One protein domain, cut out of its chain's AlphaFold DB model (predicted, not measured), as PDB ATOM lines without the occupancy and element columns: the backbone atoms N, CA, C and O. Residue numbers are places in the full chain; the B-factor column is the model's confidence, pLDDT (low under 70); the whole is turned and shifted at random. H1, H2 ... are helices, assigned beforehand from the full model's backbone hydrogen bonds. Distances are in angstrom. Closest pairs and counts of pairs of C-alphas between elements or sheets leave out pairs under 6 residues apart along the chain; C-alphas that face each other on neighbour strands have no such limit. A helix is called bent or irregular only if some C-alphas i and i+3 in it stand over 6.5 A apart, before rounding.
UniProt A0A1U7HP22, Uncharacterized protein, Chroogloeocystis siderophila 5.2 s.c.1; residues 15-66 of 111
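What this domain is: This is residues 15 to 66 of the 111 residues of an uncharacterized protein of Chroogloeocystis siderophila 5.2 s.c.1 (UniProt A0A1U7HP22). Two long helices stand side by side and run opposite ways, H2 folding back beside the later part of the longer H1, with a gap along most of their length. Residues 15 to 26 of H1 stick out past H2. The printed part has 52 residues with two named helices, H1 then H2, and no named strand; its class is all helix. It is loose, with a radius of gyration of the C-alphas of 13.8 A, a flat rod spanning 46 by 22 by 6 A.

How they stand to each other: H1, residues 15 to 42, and H2, residues 48 to 65, are close but not clearly touching. Their closest C-alphas, those of Arg 42 and Asn 50, are 7.7 A apart. They run opposite ways at a shallow tilt of 1 degrees, 14.9 A from centre to centre. In H1 every O i to N i+4 pair is within hydrogen-bond range; in H2 12 of 14 are.

Where its parts are: H1 measures 39.6 A from C-alpha 15 at (-17.939, 62.049, 50.632) to C-alpha 42. H2 measures 27.1 A and ends with C-alpha 65 at (-19.430, 43.468, 42.316). H2 is neither bent nor irregular, but only just: C-alphas 48 and 51 are 6.1 A apart.

The domain as a whole: The two C-alphas farthest apart, those of Arg 15 and Asp 46, are 45.7 A apart. The printed part has no cut, and the link from H1 to H2 is tight. Residues 43 to 49 stand free. The mean pLDDT of the printed part is 71.7, with residues 15 to 18, 39 to 54, 56 and 63 to 66 under 70.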
ATOM      1  N   ARG A  15     -19.346  62.473  50.734       57.66
ATOM      2  CA  ARG A  15     -17.939  62.049  50.632       57.66
ATOM      3  C   ARG A  15     -17.787  60.609  50.142       57.66
ATOM      4  O   ARG A  15     -16.842  60.340  49.400       57.66
ATOM      5  N   ASP A  16     -18.711  59.720  50.491       65.00
ATOM      6  CA  ASP A  16     -18.719  58.337  50.023       65.00
ATOM      7  C   ASP A  16     -19.064  58.280  48.538       65.00
ATOM      8  O   ASP A  16     -18.441  57.526  47.810       65.00
ATOM      9  N   ILE A  17     -19.956  59.143  48.035       67.44
ATOM     10  CA  ILE A  17     -20.265  59.214  46.596       67.44
ATOM     11  C   ILE A  17     -19.021  59.561  45.762       67.44
ATOM     12  O   ILE A  17     -18.785  58.954  44.714       67.44
ATOM     13  N   TYR A  18     -18.205  60.517  46.218       67.62
ATOM     14  CA  TYR A  18     -16.972  60.903  45.524       67.62
ATOM     15  C   TYR A  18     -15.869  59.856  45.698       67.62
ATOM     16  O   TYR A  18     -15.164  59.547  44.738       67.62
ATOM     17  N   SER A  19     -15.766  59.267  46.892       75.31
ATOM     18  CA  SER A  19     -14.813  58.189  47.173       75.31
ATOM     19  C   SER A  19     -15.145  56.929  46.371       75.31
ATOM     20  O   SER A  19     -14.249  56.330  45.794       75.31
ATOM     21  N   LEU A  20     -16.424  56.576  46.224       76.06
ATOM     22  CA  LEU A  20     -16.888  55.454  45.405       76.06
ATOM     23  C   LEU A  20     -16.587  55.672  43.924       76.06
ATOM     24  O   LEU A  20     -16.122  54.750  43.262       76.06
ATOM     25  N   ARG A  21     -16.795  56.888  43.402       79.31
ATOM     26  CA  ARG A  21     -16.427  57.227  42.017       79.31
ATOM     27  C   ARG A  21     -14.927  57.106  41.787       79.31
ATOM     28  O   ARG A  21     -14.519  56.557  40.771       79.31
ATOM     29  N   PHE A  22     -14.119  57.580  42.732       80.94
ATOM     30  CA  PHE A  22     -12.667  57.439  42.670       80.94
ATOM     31  C   PHE A  22     -12.236  55.970  42.730       80.94
ATOM     32  O   PHE A  22     -11.413  55.544  41.927       80.94
ATOM     33  N   VAL A  23     -12.834  55.179  43.624       83.12
ATOM     34  CA  VAL A  23     -12.554  53.745  43.764       83.12
ATOM     35  C   VAL A  23     -12.935  52.983  42.496       83.12
ATOM     36  O   VAL A  23     -12.125  52.210  42.002       83.12
ATOM     37  N   ILE A  24     -14.112  53.236  41.921       83.69
ATOM     38  CA  ILE A  24     -14.551  52.618  40.658       83.69
ATOM     39  C   ILE A  24     -13.653  53.020  39.490       83.69
ATOM     40  O   ILE A  24     -13.276  52.169  38.688       83.69
ATOM     41  N   GLN A  25     -13.266  54.294  39.417       84.00
ATOM     42  CA  GLN A  25     -12.361  54.788  38.385       84.00
ATOM     43  C   GLN A  25     -10.980  54.131  38.492       84.00
ATOM     44  O   GLN A  25     -10.443  53.634  37.504       84.00
ATOM     45  N   PHE A  26     -10.419  54.101  39.701       85.38
ATOM     46  CA  PHE A  26      -9.132  53.478  39.980       85.38
ATOM     47  C   PHE A  26      -9.167  51.975  39.702       85.38
ATOM     48  O   PHE A  26      -8.255  51.441  39.078       85.38
ATOM     49  N   PHE A  27     -10.250  51.308  40.098       85.94
ATOM     50  CA  PHE A  27     -10.466  49.892  39.845       85.94
ATOM     51  C   PHE A  27     -10.510  49.583  38.347       85.94
ATOM     52  O   PHE A  27      -9.840  48.661  37.891       85.94
ATOM     53  N   PHE A  28     -11.227  50.386  37.561       84.56
ATOM     54  CA  PHE A  28     -11.305  50.208  36.113       84.56
ATOM     55  C   PHE A  28      -9.934  50.360  35.441       84.56
ATOM     56  O   PHE A  28      -9.527  49.508  34.649       84.56
ATOM     57  N   SER A  29      -9.178  51.398  35.809       86.75
ATOM     58  CA  SER A  29      -7.808  51.585  35.320       86.75
ATOM     59  C   SER A  29      -6.873  50.456  35.758       86.75
ATOM     60  O   SER A  29      -6.059  49.998  34.958       86.75
ATOM     61  N   PHE A  30      -7.009  49.973  36.992       85.88
ATOM     62  CA  PHE A  30      -6.225  48.859  37.520       85.88
ATOM     63  C   PHE A  30      -6.504  47.558  36.763       85.88
ATOM     64  O   PHE A  30      -5.567  46.884  36.346       85.88
ATOM     65  N   VAL A  31      -7.775  47.235  36.507       85.06
ATOM     66  CA  VAL A  31      -8.166  46.046  35.735       85.06
ATOM     67  C   VAL A  31      -7.604  46.106  34.317       85.06
ATOM     68  O   VAL A  31      -7.042  45.118  33.851       85.06
ATOM     69  N   ILE A  32      -7.691  47.257  33.642       85.19
ATOM     70  CA  ILE A  32      -7.135  47.431  32.290       85.19
ATOM     71  C   ILE A  32      -5.612  47.295  32.296       85.19
ATOM     72  O   ILE A  32      -5.061  46.636  31.416       85.19
ATOM     73  N   LEU A  33      -4.930  47.885  33.280       86.25
ATOM     74  CA  LEU A  33      -3.476  47.795  33.413       86.25
ATOM     75  C   LEU A  33      -3.029  46.348  33.643       86.25
ATOM     76  O   LEU A  33      -2.131  45.867  32.955       86.25
ATOM     77  N   VAL A  34      -3.681  45.641  34.568       82.94
ATOM     78  CA  VAL A  34      -3.408  44.228  34.854       82.94
ATOM     79  C   VAL A  34      -3.705  43.372  33.628       82.94
ATOM     80  O   VAL A  34      -2.878  42.546  33.265       82.94
ATOM     81  N   PHE A  35      -4.825  43.598  32.940       81.12
ATOM     82  CA  PHE A  35      -5.183  42.886  31.713       81.12
ATOM     83  C   PHE A  35      -4.185  43.136  30.577       81.12
ATOM     84  O   PHE A  35      -3.804  42.203  29.876       81.12
ATOM     85  N   SER A  36      -3.724  44.376  30.409       76.69
ATOM     86  CA  SER A  36      -2.721  44.741  29.408       76.69
ATOM     87  C   SER A  36      -1.366  44.103  29.711       76.69
ATOM     88  O   SER A  36      -0.769  43.495  28.823       76.69
ATOM     89  N   LEU A  37      -0.918  44.162  30.968       80.25
ATOM     90  CA  LEU A  37       0.332  43.542  31.409       80.25
ATOM     91  C   LEU A  37       0.275  42.017  31.287       80.25
ATOM     92  O   LEU A  37       1.247  41.370  30.922       80.25
ATOM     93  N   PHE A  38      -0.892  41.451  31.550       75.06
ATOM     94  CA  PHE A  38      -1.156  40.033  31.442       75.06
ATOM     95  C   PHE A  38      -1.228  39.539  29.999       75.06
ATOM     96  O   PHE A  38      -0.660  38.495  29.701       75.06
ATOM     97  N   GLN A  39      -1.870  40.277  29.091       68.38
ATOM     98  CA  GLN A  39      -1.815  39.974  27.659       68.38
ATOM     99  C   GLN A  39      -0.381  40.072  27.129       68.38
ATOM    100  O   GLN A  39       0.050  39.203  26.376       68.38
ATOM    101  N   LEU A  40       0.381  41.074  27.580       68.56
ATOM    102  CA  LEU A  40       1.787  41.229  27.214       68.56
ATOM    103  C   LEU A  40       2.659  40.088  27.761       68.56
ATOM    104  O   LEU A  40       3.508  39.577  27.044       68.56
ATOM    105  N   ALA A  41       2.426  39.644  28.997       64.00
ATOM    106  CA  ALA A  41       3.138  38.517  29.603       64.00
ATOM    107  C   ALA A  41       2.722  37.147  29.029       64.00
ATOM    108  O   ALA A  41       3.443  36.167  29.187       64.00
ATOM    109  N   ARG A  42       1.552  37.062  28.383       59.66
ATOM    110  CA  ARG A  42       0.994  35.825  27.813       59.66
ATOM    111  C   ARG A  42       1.238  35.626  26.337       59.66
ATOM    112  O   ARG A  42       1.040  34.510  25.867       59.66
ATOM    113  N   THR A  43       1.702  36.651  25.626       56.12
ATOM    114  CA  THR A  43       2.114  36.509  24.224       56.12
ATOM    115  C   THR A  43       3.188  35.433  24.019       56.12
ATOM    116  O   THR A  43       3.417  35.036  22.883       56.12
ATOM    117  N   ASP A  44       3.830  34.970  25.096       54.41
ATOM    118  CA  ASP A  44       4.946  34.030  25.072       54.41
ATOM    119  C   ASP A  44       4.588  32.613  25.564       54.41
ATOM    120  O   ASP A  44       5.389  31.698  25.417       54.41
ATOM    121  N   ILE A  45       3.413  32.383  26.172       56.94
ATOM    122  CA  ILE A  45       3.227  31.152  26.951       56.94
ATOM    123  C   ILE A  45       1.792  30.583  26.867       56.94
ATOM    124  O   ILE A  45       0.864  31.082  27.499       56.94
ATOM    125  N   ASP A  46       1.675  29.499  26.091       55.19
ATOM    126  CA  ASP A  46       0.679  28.409  25.990       55.19
ATOM    127  C   ASP A  46      -0.783  28.655  26.404       55.19
ATOM    128  O   ASP A  46      -1.111  28.996  27.538       55.19
ATOM    129  N   GLU A  47      -1.689  28.333  25.485       57.75
ATOM    130  CA  GLU A  47      -3.135  28.587  25.520       57.75
ATOM    131  C   GLU A  47      -3.903  27.924  26.687       57.75
ATOM    132  O   GLU A  47      -4.969  28.402  27.074       57.75
ATOM    133  N   GLU A  48      -3.369  26.878  27.321       58.72
ATOM    134  CA  GLU A  48      -4.106  26.083  28.318       58.72
ATOM    135  C   GLU A  48      -4.166  26.734  29.714       58.72
ATOM    136  O   GLU A  48      -5.234  26.871  30.319       58.72
ATOM    137  N   LYS A  49      -3.038  27.262  30.206       57.22
ATOM    138  CA  LYS A  49      -2.989  28.069  31.449       57.22
ATOM    139  C   LYS A  49      -3.739  29.390  31.305       57.22
ATOM    140  O   LYS A  49      -3.997  30.087  32.299       57.22
ATOM    141  N   ASN A  50      -4.104  29.746  30.070       57.72
ATOM    142  CA  ASN A  50      -4.730  31.016  29.794       57.72
ATOM    143  C   ASN A  50      -6.182  31.095  30.276       57.72
ATOM    144  O   ASN A  50      -6.609  32.126  30.811       57.72
ATOM    145  N   THR A  51      -6.863  29.959  30.267       60.75
ATOM    146  CA  THR A  51      -8.243  29.807  30.723       60.75
ATOM    147  C   THR A  51      -8.376  30.021  32.233       60.75
ATOM    148  O   THR A  51      -9.211  30.809  32.669       60.75
ATOM    149  N   ALA A  52      -7.509  29.416  33.050       64.50
ATOM    150  CA  ALA A  52      -7.626  29.470  34.513       64.50
ATOM    151  C   ALA A  52      -7.529  30.897  35.082       64.50
ATOM    152  O   ALA A  52      -8.314  31.290  35.945       64.50
ATOM    153  N   LEU A  53      -6.601  31.709  34.569       68.38
ATOM    154  CA  LEU A  53      -6.420  33.072  35.072       68.38
ATOM    155  C   LEU A  53      -7.421  34.067  34.452       68.38
ATOM    156  O   LEU A  53      -7.777  35.045  35.104       68.38
ATOM    157  N   TYR A  54      -7.965  33.771  33.262       67.94
ATOM    158  CA  TYR A  54      -9.143  34.475  32.739       67.94
ATOM    159  C   TYR A  54     -10.349  34.277  33.666       67.94
ATOM    160  O   TYR A  54     -10.930  35.256  34.132       67.94
ATOM    161  N   TRP A  55     -10.653  33.029  34.036       79.44
ATOM    162  CA  TRP A  55     -11.718  32.725  34.996       79.44
ATOM    163  C   TRP A  55     -11.456  33.324  36.380       79.44
ATOM    164  O   TRP A  55     -12.391  33.816  37.012       79.44
ATOM    165  N   SER A  56     -10.200  33.366  36.837       67.62
ATOM    166  CA  SER A  56      -9.829  34.022  38.098       67.62
ATOM    167  C   SER A  56     -10.056  35.536  38.067       67.62
ATOM    168  O   SER A  56     -10.492  36.104  39.067       67.62
ATOM    169  N   CYS A  57      -9.783  36.198  36.939       73.75
ATOM    170  CA  CYS A  57     -10.017  37.634  36.777       73.75
ATOM    171  C   CYS A  57     -11.520  37.948  36.729       73.75
ATOM    172  O   CYS A  57     -11.999  38.810  37.467       73.75
ATOM    173  N   VAL A  58     -12.280  37.179  35.938       76.25
ATOM    174  CA  VAL A  58     -13.747  37.285  35.850       76.25
ATOM    175  C   VAL A  58     -14.394  37.060  37.220       76.25
ATOM    176  O   VAL A  58     -15.232  37.854  37.644       76.25
ATOM    177  N   THR A  59     -13.956  36.032  37.953       78.19
ATOM    178  CA  THR A  59     -14.446  35.727  39.307       78.19
ATOM    179  C   THR A  59     -14.081  36.825  40.306       78.19
ATOM    180  O   THR A  59     -14.916  37.201  41.123       78.19
ATOM    181  N   GLY A  60     -12.870  37.389  40.227       76.00
ATOM    182  CA  GLY A  60     -12.431  38.476  41.107       76.00
ATOM    183  C   GLY A  60     -13.255  39.754  40.940       76.00
ATOM    184  O   GLY A  60     -13.676  40.353  41.930       76.00
ATOM    185  N   ILE A  61     -13.551  40.142  39.695       72.81
ATOM    186  CA  ILE A  61     -14.397  41.309  39.398       72.81
ATOM    187  C   ILE A  61     -15.838  41.058  39.860       72.81
ATOM    188  O   ILE A  61     -16.450  41.938  40.462       72.81
ATOM    189  N   LEU A  62     -16.373  39.855  39.630       70.81
ATOM    190  CA  LEU A  62     -17.741  39.513  40.020       70.81
ATOM    191  C   LEU A  62     -17.914  39.445  41.545       70.81
ATOM    192  O   LEU A  62     -18.925  39.911  42.062       70.81
ATOM    193  N   ALA A  63     -16.913  38.936  42.267       66.62
ATOM    194  CA  ALA A  63     -16.899  38.903  43.730       66.62
ATOM    195  C   ALA A  63     -16.838  40.308  44.349       66.62
ATOM    196  O   ALA A  63     -17.461  40.554  45.377       66.62
ATOM    197  N   LEU A  64     -16.127  41.240  43.705       63.84
ATOM    198  CA  LEU A  64     -16.119  42.654  44.088       63.84
ATOM    199  C   LEU A  64     -17.436  43.366  43.752       63.84
ATOM    200  O   LEU A  64     -17.797  44.333  44.421       63.84
ATOM    201  N   TRP A  65     -18.151  42.896  42.729       67.00
ATOM    202  CA  TRP A  65     -19.430  43.468  42.316       67.00
ATOM    203  C   TRP A  65     -20.603  42.951  43.145       67.00
ATOM    204  O   TRP A  65     -21.573  43.680  43.332       67.00
ATOM    205  N   MET A  66     -20.557  41.711  43.632       56.91
ATOM    206  CA  MET A  66     -21.688  41.121  44.338       56.91
ATOM    207  C   MET A  66     -21.817  41.772  45.727       56.91
ATOM    208  O   MET A  66     -20.987  41.510  46.601       56.91
TER     209      MET A  66